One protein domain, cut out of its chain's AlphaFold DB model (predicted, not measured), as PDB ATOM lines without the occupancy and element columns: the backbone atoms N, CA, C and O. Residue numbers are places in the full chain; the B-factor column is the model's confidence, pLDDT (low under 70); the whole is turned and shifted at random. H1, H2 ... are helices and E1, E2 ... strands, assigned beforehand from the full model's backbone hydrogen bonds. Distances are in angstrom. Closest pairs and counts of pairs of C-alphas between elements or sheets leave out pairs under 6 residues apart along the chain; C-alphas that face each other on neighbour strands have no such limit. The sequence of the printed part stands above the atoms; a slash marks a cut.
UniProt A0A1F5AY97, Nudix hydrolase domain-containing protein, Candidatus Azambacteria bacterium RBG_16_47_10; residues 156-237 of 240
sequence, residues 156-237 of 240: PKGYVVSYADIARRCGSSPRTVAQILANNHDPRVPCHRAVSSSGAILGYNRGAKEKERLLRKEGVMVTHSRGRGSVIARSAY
ATOM      1  N   PRO A 156     -38.560   4.985  22.813       94.88
ATOM      2  CA  PRO A 156     -37.876   6.135  23.404       94.88
ATOM      3  C   PRO A 156     -36.419   6.272  22.932       94.88
ATOM      4  O   PRO A 156     -35.808   5.316  22.455       94.88
ATOM      5  N   LYS A 157     -35.836   7.471  23.077       95.44
ATOM      6  CA  LYS A 157     -34.386   7.672  22.879       95.44
ATOM      7  C   LYS A 157     -33.604   6.752  23.820       95.44
ATOM      8  O   LYS A 157     -33.971   6.637  24.984       95.44
ATOM      9  N   GLY A 158     -32.544   6.127  23.312       94.25
ATOM     10  CA  GLY A 158     -31.687   5.223  24.090       94.25
ATOM     11  C   GLY A 158     -32.186   3.779  24.154       94.25
ATOM     12  O   GLY A 158     -31.512   2.929  24.731       94.25
ATOM     13  N   TYR A 159     -33.325   3.487  23.521       94.44
ATOM     14  CA  TYR A 159     -33.892   2.147  23.446       94.44
ATOM     15  C   TYR A 159     -33.984   1.652  22.001       94.44
ATOM     16  O   TYR A 159     -34.143   2.431  21.056       94.44
ATOM     17  N   VAL A 160     -33.912   0.332  21.838       94.62
ATOM     18  CA  VAL A 160     -34.095  -0.365  20.564       94.62
ATOM     19  C   VAL A 160     -35.169  -1.439  20.663       94.62
ATOM     20  O   VAL A 160     -35.424  -1.994  21.728       94.62
ATOM     21  N   VAL A 161     -35.774  -1.773  19.526       94.56
ATOM     22  CA  VAL A 161     -36.742  -2.873  19.403       94.56
ATOM     23  C   VAL A 161     -36.370  -3.731  18.205       94.56
ATOM     24  O   VAL A 161     -35.910  -3.216  17.182       94.56
ATOM     25  N   SER A 162     -36.566  -5.048  18.292       94.50
ATOM     26  CA  SER A 162     -36.311  -5.905  17.139       94.50
ATOM     27  C   SER A 162     -37.405  -5.761  16.069       94.50
ATOM     28  O   SER A 162     -38.581  -5.545  16.376       94.50
ATOM     29  N   TYR A 163     -37.059  -5.956  14.794       95.44
ATOM     30  CA  TYR A 163     -38.052  -6.049  13.716       95.44
ATOM     31  C   TYR A 163     -39.109  -7.127  14.002       95.44
ATOM     32  O   TYR A 163     -40.259  -6.971  13.594       95.44
ATOM     33  N   ALA A 164     -38.739  -8.197  14.716       95.00
ATOM     34  CA  ALA A 164     -39.658  -9.262  15.092       95.00
ATOM     35  C   ALA A 164     -40.691  -8.817  16.133       95.00
ATOM     36  O   ALA A 164     -41.863  -9.164  16.010       95.00
ATOM     37  N   ASP A 165     -40.295  -7.999  17.107       95.25
ATOM     38  CA  ASP A 165     -41.224  -7.481  18.114       95.25
ATOM     39  C   ASP A 165     -42.181  -6.447  17.508       95.25
ATOM     40  O   ASP A 165     -43.387  -6.501  17.757       95.25
ATOM     41  N   ILE A 166     -41.681  -5.569  16.628       96.75
ATOM     42  CA  ILE A 166     -42.532  -4.640  15.863       96.75
ATOM     43  C   ILE A 166     -43.525  -5.428  14.999       96.75
ATOM     44  O   ILE A 166     -44.715  -5.109  14.971       96.75
ATOM     45  N   ALA A 167     -43.057  -6.477  14.318       96.94
ATOM     46  CA  ALA A 167     -43.889  -7.327  13.477       96.94
ATOM     47  C   ALA A 167     -44.997  -8.026  14.275       96.94
ATOM     48  O   ALA A 167     -46.152  -7.989  13.850       96.94
ATOM     49  N   ARG A 168     -44.675  -8.570  15.457       96.56
ATOM     50  CA  ARG A 168     -45.654  -9.184  16.369       96.56
ATOM     51  C   ARG A 168     -46.747  -8.191  16.766       96.56
ATOM     52  O   ARG A 168     -47.925  -8.510  16.652       96.56
ATOM     53  N   ARG A 169     -46.372  -6.963  17.147       95.06
ATOM     54  CA  ARG A 169     -47.318  -5.892  17.524       95.06
ATOM     55  C   ARG A 169     -48.194  -5.428  16.357       95.06
ATOM     56  O   ARG A 169     -49.337  -5.032  16.563       95.06
ATOM     57  N   CYS A 170     -47.661  -5.459  15.137       96.19
ATOM     58  CA  CYS A 170     -48.365  -4.984  13.945       96.19
ATOM     59  C   CYS A 170     -49.150  -6.081  13.206       96.19
ATOM     60  O   CYS A 170     -49.851  -5.757  12.246       96.19
ATOM     61  N   GLY A 171     -49.034  -7.352  13.615       95.31
ATOM     62  CA  GLY A 171     -49.629  -8.491  12.910       95.31
ATOM     63  C   GLY A 171     -49.001  -8.724  11.531       95.31
ATOM     64  O   GLY A 171     -49.710  -8.862  10.538       95.31
ATOM     65  N   SER A 172     -47.669  -8.688  11.450       96.25
ATOM     66  CA  SER A 172     -46.912  -8.797  10.196       96.25
ATOM     67  C   SER A 172     -45.673  -9.684  10.350       96.25
ATOM     68  O   SER A 172     -45.474 -10.311  11.387       96.25
ATOM     69  N   SER A 173     -44.829  -9.749   9.317       96.44
ATOM     70  CA  SER A 173     -43.555 -10.473   9.354       96.44
ATOM     71  C   SER A 173     -42.370  -9.531   9.629       96.44
ATOM     72  O   SER A 173     -42.395  -8.375   9.186       96.44
ATOM     73  N   PRO A 174     -41.286 -10.007  10.280       95.88
ATOM     74  CA  PRO A 174     -40.077  -9.205  10.487       95.88
ATOM     75  C   PRO A 174     -39.496  -8.668   9.172       95.88
ATOM     76  O   PRO A 174     -39.037  -7.530   9.109       95.88
ATOM     77  N   ARG A 175     -39.566  -9.466   8.095       94.88
ATOM     78  CA  ARG A 175     -39.087  -9.089   6.757       94.88
ATOM     79  C   ARG A 175     -39.892  -7.929   6.175       94.88
ATOM     80  O   ARG A 175     -39.305  -6.988   5.650       94.88
ATOM     81  N   THR A 176     -41.219  -7.975   6.299       95.69
ATOM     82  CA  THR A 176     -42.108  -6.900   5.836       95.69
ATOM     83  C   THR A 176     -41.847  -5.604   6.599       95.69
ATOM     84  O   THR A 176     -41.728  -4.551   5.980       95.69
ATOM     85  N   VAL A 177     -41.691  -5.673   7.925       96.88
ATOM     86  CA  VAL A 177     -41.350  -4.502   8.749       96.88
ATOM     87  C   VAL A 177     -39.999  -3.914   8.343       96.88
ATOM     88  O   VAL A 177     -39.901  -2.706   8.135       96.88
ATOM     89  N   ALA A 178     -38.971  -4.752   8.185       94.81
ATOM     90  CA  ALA A 178     -37.654  -4.300   7.751       94.81
ATOM     91  C   ALA A 178     -37.713  -3.613   6.376       94.81
ATOM     92  O   ALA A 178     -37.115  -2.557   6.200       94.81
ATOM     93  N   GLN A 179     -38.482  -4.154   5.423       95.00
ATOM     94  CA  GLN A 179     -38.659  -3.546   4.102       95.00
ATOM     95  C   GLN A 179     -39.401  -2.204   4.166       95.00
ATOM     96  O   GLN A 179     -39.009  -1.268   3.473       95.00
ATOM     97  N   ILE A 180     -40.438  -2.083   5.001       96.31
ATOM     98  CA  ILE A 180     -41.140  -0.809   5.228       96.31
ATOM     99  C   ILE A 180     -40.159   0.246   5.756       96.31
ATOM    100  O   ILE A 180     -40.055   1.333   5.197       96.31
ATOM    101  N   LEU A 181     -39.395  -0.087   6.800       96.25
ATOM    102  CA  LEU A 181     -38.465   0.855   7.428       96.25
ATOM    103  C   LEU A 181     -37.263   1.185   6.534       96.25
ATOM    104  O   LEU A 181     -36.790   2.318   6.561       96.25
ATOM    105  N   ALA A 182     -36.808   0.244   5.703       94.12
ATOM    106  CA  ALA A 182     -35.755   0.479   4.717       94.12
ATOM    107  C   ALA A 182     -36.191   1.411   3.573       94.12
ATOM    108  O   ALA A 182     -35.338   1.989   2.916       94.12
ATOM    109  N   ASN A 183     -37.492   1.594   3.334       93.00
ATOM    110  CA  ASN A 183     -38.002   2.537   2.332       93.00
ATOM    111  C   ASN A 183     -38.525   3.846   2.954       93.00
ATOM    112  O   ASN A 183     -39.041   4.711   2.244       93.00
ATOM    113  N   ASN A 184     -38.397   4.014   4.274       93.88
ATOM    114  CA  ASN A 184     -38.895   5.198   4.958       93.88
ATOM    115  C   ASN A 184     -37.958   6.402   4.791       93.88
ATOM    116  O   ASN A 184     -36.829   6.399   5.281       93.88
ATOM    117  N   HIS A 185     -38.475   7.479   4.206       91.69
ATOM    118  CA  HIS A 185     -37.758   8.747   4.062       91.69
ATOM    119  C   HIS A 185     -38.202   9.816   5.076       91.69
ATOM    120  O   HIS A 185     -37.538  10.843   5.184       91.69
ATOM    121  N   ASP A 186     -39.258   9.575   5.867       94.25
ATOM    122  CA  ASP A 186     -39.723  10.517   6.895       94.25
ATOM    123  C   ASP A 186     -38.732  10.554   8.080       94.25
ATOM    124  O   ASP A 186     -38.581   9.541   8.777       94.25
ATOM    125  N   PRO A 187     -38.054  11.689   8.354       92.31
ATOM    126  CA  PRO A 187     -37.110  11.806   9.466       92.31
ATOM    127  C   PRO A 187     -37.783  11.744  10.846       92.31
ATOM    128  O   PRO A 187     -37.103  11.490  11.838       92.31
ATOM    129  N   ARG A 188     -39.108  11.930  10.932       95.19
ATOM    130  CA  ARG A 188     -39.866  11.850  12.195       95.19
ATOM    131  C   ARG A 188     -40.079  10.414  12.671       95.19
ATOM    132  O   ARG A 188     -40.516  10.209  13.800       95.19
ATOM    133  N   VAL A 189     -39.815   9.414  11.828       97.31
ATOM    134  CA  VAL A 189     -39.847   8.000  12.220       97.31
ATOM    135  C   VAL A 189     -38.417   7.573  12.585       97.31
ATOM    136  O   VAL A 189     -37.566   7.508  11.694       97.31
ATOM    137  N   PRO A 190     -38.111   7.267  13.863       96.75
ATOM    138  CA  PRO A 190     -36.757   6.929  14.311       96.75
ATOM    139  C   PRO A 190     -36.367   5.485  13.934       96.75
ATOM    140  O   PRO A 190     -36.119   4.637  14.790       96.75
ATOM    141  N   CYS A 191     -36.308   5.182  12.633       96.38
ATOM    142  CA  CYS A 191     -36.021   3.842  12.100       96.38
ATOM    143  C   CYS A 191     -34.663   3.277  12.551       96.38
ATOM    144  O   CYS A 191     -34.468   2.060  12.525       96.38
ATOM    145  N   HIS A 192     -33.722   4.129  12.975       95.69
ATOM    146  CA  HIS A 192     -32.440   3.694  13.534       95.69
ATOM    147  C   HIS A 192     -32.598   2.910  14.844       95.69
ATOM    148  O   HIS A 192     -31.730   2.095  15.138       95.69
ATOM    149  N   ARG A 193     -33.714   3.064  15.572       96.19
ATOM    150  CA  ARG A 193     -34.021   2.312  16.804       96.19
ATOM    151  C   ARG A 193     -34.557   0.895  16.561       96.19
ATOM    152  O   ARG A 193     -34.661   0.113  17.498       96.19
ATOM    153  N   ALA A 194     -34.893   0.530  15.323       95.56
ATOM    154  CA  ALA A 194     -35.323  -0.827  14.987       95.56
ATOM    155  C   ALA A 194     -34.126  -1.682  14.542       95.56
ATOM    156  O   ALA A 194     -33.394  -1.269  13.647       95.56
ATOM    157  N   VAL A 195     -33.906  -2.869  15.111       93.88
ATOM    158  CA  VAL A 195     -32.728  -3.722  14.820       93.88
ATOM    159  C   VAL A 195     -33.106  -5.183  14.556       93.88
ATOM    160  O   VAL A 195     -34.271  -5.560  14.666       93.88
ATOM    161  N   SER A 196     -32.153  -6.032  14.158       91.69
ATOM    162  CA  SER A 196     -32.427  -7.475  14.077       91.69
ATOM    163  C   SER A 196     -32.634  -8.073  15.476       91.69
ATOM    164  O   SER A 196     -32.179  -7.517  16.472       91.69
ATOM    165  N   SER A 197     -33.254  -9.252  15.569       88.75
ATOM    166  CA  SER A 197     -33.386  -9.977  16.846       88.75
ATOM    167  C   SER A 197     -32.042 -10.410  17.446       88.75
ATOM    168  O   SER A 197     -31.958 -10.647  18.644       88.75
ATOM    169  N   SER A 198     -30.982 -10.491  16.634       87.06
ATOM    170  CA  SER A 198     -29.613 -10.720  17.113       87.06
ATOM    171  C   SER A 198     -28.927  -9.447  17.625       87.06
ATOM    172  O   SER A 198     -27.804  -9.525  18.112       87.06
ATOM    173  N   GLY A 199     -29.569  -8.282  17.492       86.38
ATOM    174  CA  GLY A 199     -28.995  -6.972  17.795       86.38
ATOM    175  C   GLY A 199     -28.098  -6.407  16.699       86.38
ATOM    176  O   GLY A 199     -27.515  -5.348  16.899       86.38
ATOM    177  N   ALA A 200     -27.978  -7.076  15.553       87.94
ATOM    178  CA  ALA A 200     -27.175  -6.596  14.436       87.94
ATOM    179  C   ALA A 200     -27.773  -5.317  13.826       87.94
ATOM    180  O   ALA A 200     -28.984  -5.207  13.581       87.94
ATOM    181  N   ILE A 201     -26.898  -4.352  13.539       88.94
ATOM    182  CA  ILE A 201     -27.269  -3.065  12.946       88.94
ATOM    183  C   ILE A 201     -27.364  -3.206  11.422       88.94
ATOM    184  O   ILE A 201     -26.385  -3.042  10.700       88.94
ATOM    185  N   LEU A 202     -28.565  -3.512  10.924       83.31
ATOM    186  CA  LEU A 202     -28.836  -3.746   9.499       83.31
ATOM    187  C   LEU A 202     -30.041  -2.932   8.995       83.31
ATOM    188  O   LEU A 202     -30.869  -2.460   9.786       83.31
ATOM    189  N   GLY A 203     -30.165  -2.812   7.667       78.81
ATOM    190  CA  GLY A 203     -31.407  -2.411   6.986       78.81
ATOM    191  C   GLY A 203     -31.800  -0.936   7.105       78.81
ATOM    192  O   GLY A 203     -32.988  -0.632   7.126       78.81
ATOM    193  N   TYR A 204     -30.832  -0.022   7.222       90.94
ATOM    194  CA  TYR A 204     -31.089   1.420   7.275       90.94
ATOM    195  C   TYR A 204     -30.726   2.093   5.956       90.94
ATOM    196  O   TYR A 204     -29.593   1.957   5.497       90.94
ATOM    197  N   ASN A 205     -31.660   2.845   5.377       89.94
ATOM    198  CA  ASN A 205     -31.469   3.505   4.082       89.94
ATOM    199  C   ASN A 205     -30.414   4.613   4.078       89.94
ATOM    200  O   ASN A 205     -29.922   4.965   3.014       89.94
ATOM    201  N   ARG A 206     -30.030   5.131   5.250       91.88
ATOM    202  CA  ARG A 206     -28.923   6.093   5.394       91.88
ATOM    203  C   ARG A 206     -27.582   5.420   5.734       91.88
ATOM    204  O   ARG A 206     -26.613   6.099   6.044       91.88
ATOM    205  N   GLY A 207     -27.518   4.085   5.691       91.44
ATOM    206  CA  GLY A 207     -26.300   3.298   5.908       91.44
ATOM    207  C   GLY A 207     -26.063   2.863   7.360       91.44
ATOM    208  O   GLY A 207     -26.440   3.535   8.319       91.44
ATOM    209  N   ALA A 208     -25.408   1.712   7.543       90.12
ATOM    210  CA  ALA A 208     -25.198   1.110   8.865       90.12
ATOM    211  C   ALA A 208     -24.355   1.989   9.811       90.12
ATOM    212  O   ALA A 208     -24.691   2.104  10.989       90.12
ATOM    213  N   LYS A 209     -23.320   2.667   9.289       91.12
ATOM    214  CA  LYS A 209     -22.473   3.592  10.064       91.12
ATOM    215  C   LYS A 209     -23.278   4.753  10.656       91.12
ATOM    216  O   LYS A 209     -23.097   5.100  11.819       91.12
ATOM    217  N   GLU A 210     -24.204   5.318   9.883       94.12
ATOM    218  CA  GLU A 210     -25.051   6.416  10.355       94.12
ATOM    219  C   GLU A 210     -26.048   5.943  11.416       94.12
ATOM    220  O   GLU A 210     -26.262   6.618  12.422       94.12
ATOM    221  N   LYS A 211     -26.617   4.744  11.241       94.00
ATOM    222  CA  LYS A 211     -27.478   4.128  12.259       94.00
ATOM    223  C   LYS A 211     -26.742   3.945  13.583       94.00
ATOM    224  O   LYS A 211     -27.272   4.311  14.627       94.00
ATOM    225  N   GLU A 212     -25.520   3.421  13.534       93.62
ATOM    226  CA  GLU A 212     -24.651   3.261  14.700       93.62
ATOM    227  C   GLU A 212     -24.341   4.602  15.377       93.62
ATOM    228  O   GLU A 212     -24.474   4.717  16.596       93.62
ATOM    229  N   ARG A 213     -24.007   5.636  14.598       94.88
ATOM    230  CA  ARG A 213     -23.753   6.988  15.113       94.88
ATOM    231  C   ARG A 213     -24.969   7.562  15.846       94.88
ATOM    232  O   ARG A 213     -24.820   8.097  16.943       94.88
ATOM    233  N   LEU A 214     -26.167   7.443  15.265       95.69
ATOM    234  CA  LEU A 214     -27.415   7.915  15.875       95.69
ATOM    235  C   LEU A 214     -27.740   7.162  17.169       95.69
ATOM    236  O   LEU A 214     -28.117   7.785  18.157       95.69
ATOM    237  N   LEU A 215     -27.550   5.843  17.179       95.19
ATOM    238  CA  LEU A 215     -27.756   5.008  18.362       95.19
ATOM    239  C   LEU A 215     -26.792   5.385  19.495       95.19
ATOM    240  O   LEU A 215     -27.238   5.615  20.618       95.19
ATOM    241  N   ARG A 216     -25.496   5.551  19.199       94.75
ATOM    242  CA  ARG A 216     -24.504   6.022  20.180       94.75
ATOM    243  C   ARG A 216     -24.836   7.415  20.714       94.75
ATOM    244  O   ARG A 216     -24.745   7.635  21.915       94.75
ATOM    245  N   LYS A 217     -25.281   8.335  19.848       96.56
ATOM    246  CA  LYS A 217     -25.722   9.684  20.252       96.56
ATOM    247  C   LYS A 217     -26.914   9.646  21.216       96.56
ATOM    248  O   LYS A 217     -27.081  10.560  22.015       96.56
ATOM    249  N   GLU A 218     -27.738   8.607  21.145       96.25
ATOM    250  CA  GLU A 218     -28.854   8.387  22.067       96.25
ATOM    251  C   GLU A 218     -28.472   7.588  23.324       96.25
ATOM    252  O   GLU A 218     -29.347   7.300  24.135       96.25
ATOM    253  N   GLY A 219     -27.194   7.238  23.508       93.31
ATOM    254  CA  GLY A 219     -26.707   6.488  24.671       93.31
ATOM    255  C   GLY A 219     -26.794   4.965  24.532       93.31
ATOM    256  O   GLY A 219     -26.571   4.248  25.504       93.31
ATOM    257  N   VAL A 220     -27.093   4.440  23.339       93.06
ATOM    258  CA  VAL A 220     -27.127   2.990  23.105       93.06
ATOM    259  C   VAL A 220     -25.705   2.444  22.981       93.06
ATOM    260  O   VAL A 220     -24.943   2.846  22.099       93.06
ATOM    261  N   MET A 221     -25.363   1.470  23.826       88.69
ATOM    262  CA  MET A 221     -24.079   0.775  23.741       88.69
ATOM    263  C   MET A 221     -24.030  -0.158  22.526       88.69
ATOM    264  O   MET A 221     -24.774  -1.141  22.436       88.69
ATOM    265  N   VAL A 222     -23.116   0.146  21.601       87.81
ATOM    266  CA  VAL A 222     -22.830  -0.651  20.401       87.81
ATOM    267  C   VAL A 222     -21.470  -1.317  20.558       87.81
ATOM    268  O   VAL A 222     -20.460  -0.635  20.723       87.81
ATOM    269  N   THR A 223     -21.449  -2.642  20.452       85.44
ATOM    270  CA  THR A 223     -20.240  -3.470  20.521       85.44
ATOM    271  C   THR A 223     -19.860  -3.982  19.134       85.44
ATOM    272  O   THR A 223     -20.729  -4.178  18.284       85.44
ATOM    273  N   HIS A 224     -18.572  -4.228  18.897       79.81
ATOM    274  CA  HIS A 224     -18.103  -4.928  17.701       79.81
ATOM    275  C   HIS A 224     -17.693  -6.346  18.083       79.81
ATOM    276  O   HIS A 224     -16.893  -6.541  18.994       79.81
ATOM    277  N   SER A 225     -18.222  -7.341  17.373       65.81
ATOM    278  CA  SER A 225     -17.781  -8.730  17.522       65.81
ATOM    279  C   SER A 225     -17.043  -9.179  16.265       65.81
ATOM    280  O   SER A 225     -17.474  -8.879  15.145       65.81
ATOM    281  N   ARG A 226     -15.921  -9.893  16.440       57.81
ATOM    282  CA  ARG A 226     -15.159 -10.470  15.322       57.81
ATOM    283  C   ARG A 226     -16.102 -11.363  14.498       57.81
ATOM    284  O   ARG A 226     -16.652 -12.329  15.016       57.81
ATOM    285  N   GLY A 227     -16.336 -10.990  13.240       61.75
ATOM    286  CA  GLY A 227     -17.140 -11.755  12.277       61.75
ATOM    287  C   GLY A 227     -18.645 -11.444  12.191       61.75
ATOM    288  O   GLY A 227     -19.270 -11.918  11.248       61.75
ATOM    289  N   ARG A 228     -19.257 -10.652  13.096       60.94
ATOM    290  CA  ARG A 228     -20.711 -10.316  13.020       60.94
ATOM    291  C   ARG A 228     -21.033  -8.822  12.901       60.94
ATOM    292  O   ARG A 228     -22.205  -8.453  12.871       60.94
ATOM    293  N   GLY A 229     -20.015  -7.964  12.813       72.81
ATOM    294  CA  GLY A 229     -20.190  -6.511  12.726       72.81
ATOM    295  C   GLY A 229     -20.676  -5.883  14.040       72.81
ATOM    296  O   GLY A 229     -20.433  -6.421  15.124       72.81
ATOM    297  N   SER A 230     -21.319  -4.716  13.938       79.69
ATOM    298  CA  SER A 230     -21.827  -3.933  15.073       79.69
ATOM    299  C   SER A 230     -23.125  -4.522  15.645       79.69
ATOM    300  O   SER A 230     -24.099  -4.722  14.911       79.69
ATOM    301  N   VAL A 231     -23.153  -4.763  16.960       83.19
ATOM    302  CA  VAL A 231     -24.269  -5.383  17.693       83.19
ATOM    303  C   VAL A 231     -24.651  -4.550  18.920       83.19
ATOM    304  O   VAL A 231     -23.786  -4.069  19.656       83.19
ATOM    305  N   ILE A 232     -25.955  -4.398  19.159       84.94
ATOM    306  CA  ILE A 232     -26.512  -3.682  20.314       84.94
ATOM    307  C   ILE A 232     -26.450  -4.528  21.591       84.94
ATOM    308  O   ILE A 232     -26.826  -5.702  21.586       84.94
ATOM    309  N   ALA A 233     -26.043  -3.913  22.706       77.44
ATOM    310  CA  ALA A 233     -26.097  -4.536  24.027       77.44
ATOM    311  C   ALA A 233     -27.545  -4.840  24.465       77.44
ATOM    312  O   ALA A 233     -28.453  -4.029  24.284       77.44
ATOM    313  N   ARG A 234     -27.771  -5.994  25.108       72.25
ATOM    314  CA  ARG A 234     -29.115  -6.446  25.532       72.25
ATOM    315  C   ARG A 234     -29.831  -5.492  26.503       72.25
ATOM    316  O   ARG A 234     -31.056  -5.509  26.566       72.25
ATOM    317  N   SER A 235     -29.097  -4.666  27.250       70.50
ATOM    318  CA  SER A 235     -29.665  -3.670  28.169       70.50
ATOM    319  C   SER A 235     -30.436  -2.553  27.461       70.50
ATOM    320  O   SER A 235     -31.322  -1.971  28.072       70.50
ATOM    321  N   ALA A 236     -30.152  -2.292  26.181       74.62
ATOM    322  CA  ALA A 236     -30.804  -1.237  25.408       74.62
ATOM    323  C   ALA A 236     -32.141  -1.662  24.776       74.62
ATOM    324  O   ALA A 236     -32.762  -0.868  24.077       74.62
ATOM    325  N   TYR A 237     -32.594  -2.905  24.965       77.19
ATOM    326  CA  TYR A 237     -33.874  -3.349  24.410       77.19
ATOM    327  C   TYR A 237     -35.040  -2.785  25.223       77.19
ATOM    328  O   TYR A 237     -35.093  -2.965  26.440       77.19
TER     329      TYR A 237
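What this domain is: This is residues 156 to 237 of the 240 residues of the protein "Nudix hydrolase domain-containing protein" of Candidatus Azambacteria bacterium RBG_16_47_10 (UniProt A0A1F5AY97). Two short helices, H1 and H2, meet as a corner at one end of the domain, and at the other end a third helix, H3, lies near a small two-stranded hairpin, E1 and E2. Between these two groups winds the long stretch of residues 183 to 207, which has no named element and is tied by a short parallel pairing to residues 161 to 162, just before H1. The 82 printed residues hold three named helices and two named strands, in the order H1, H2, H3, E1, E2, and the sheet E1 - E2 is antiparallel. The class is mixed, helices and strands, with under half of the residues in named elements. The whole is compact, with a radius of gyration of the C-alphas of 11.8 A, and its rounded outline spans 32 by 24 by 23 A.

How they stand to each other: H1, residues 163 to 170, and H2, residues 174 to 182, touch, with the C-alphas of Ala 164 and Pro 174 the closest at 4.6 A. Their lines are about perpendicular, at 82 degrees. Residues 161 to 162 pair in parallel with residues 194 to 195 of the long link that follows H2. H3, residues 208 to 217, is apart from H1 and from H2. E1, residues 222 to 225, and E2, residues 229 to 232, form an antiparallel hairpin, their directions at 139 degrees. Across it, N 223 and O 231 are 2.9 A apart and N 231 and O 223 are 2.8 A apart, both within hydrogen-bond range. The closest C-alphas of H3 and E1 are those of Arg 216 and Val 222, 6.9 A apart; those of H3 and E2 are Glu 212 and Ser 230, at 7.7 A. H1 and H2 are each apart from E1 and from E2. In H1, H2 and H3 every O i to N i+4 pair is within hydrogen-bond range.

Where its parts are: H1 begins at C-alpha 163, (-38.052, -6.049, 13.716), and measures 10.4 A from first to last C-alpha. H2 measures 12.1 A. H3, the longest helix, begins at C-alpha 208, (-25.198, 1.110, 8.865), and measures 14.3 A. E1 measures 10.0 A and E2 10.3 A, the latter ending at C-alpha 232, (-26.512, -3.682, 20.314).

The domain as a whole: The two C-alphas farthest apart, those of Gly 171 and Arg 226, are 34.6 A from each other, while those of Pro 156 and Tyr 237, the first and last printed, are 10.3 A apart. The printed part has no cut. The link from H2 to H3 is long, 25 residues; those from H1 to H2, H3 to E1 and E1 to E2 are tight. The mean pLDDT of the printed part is 89.9, and residues 225 to 228 are under 70.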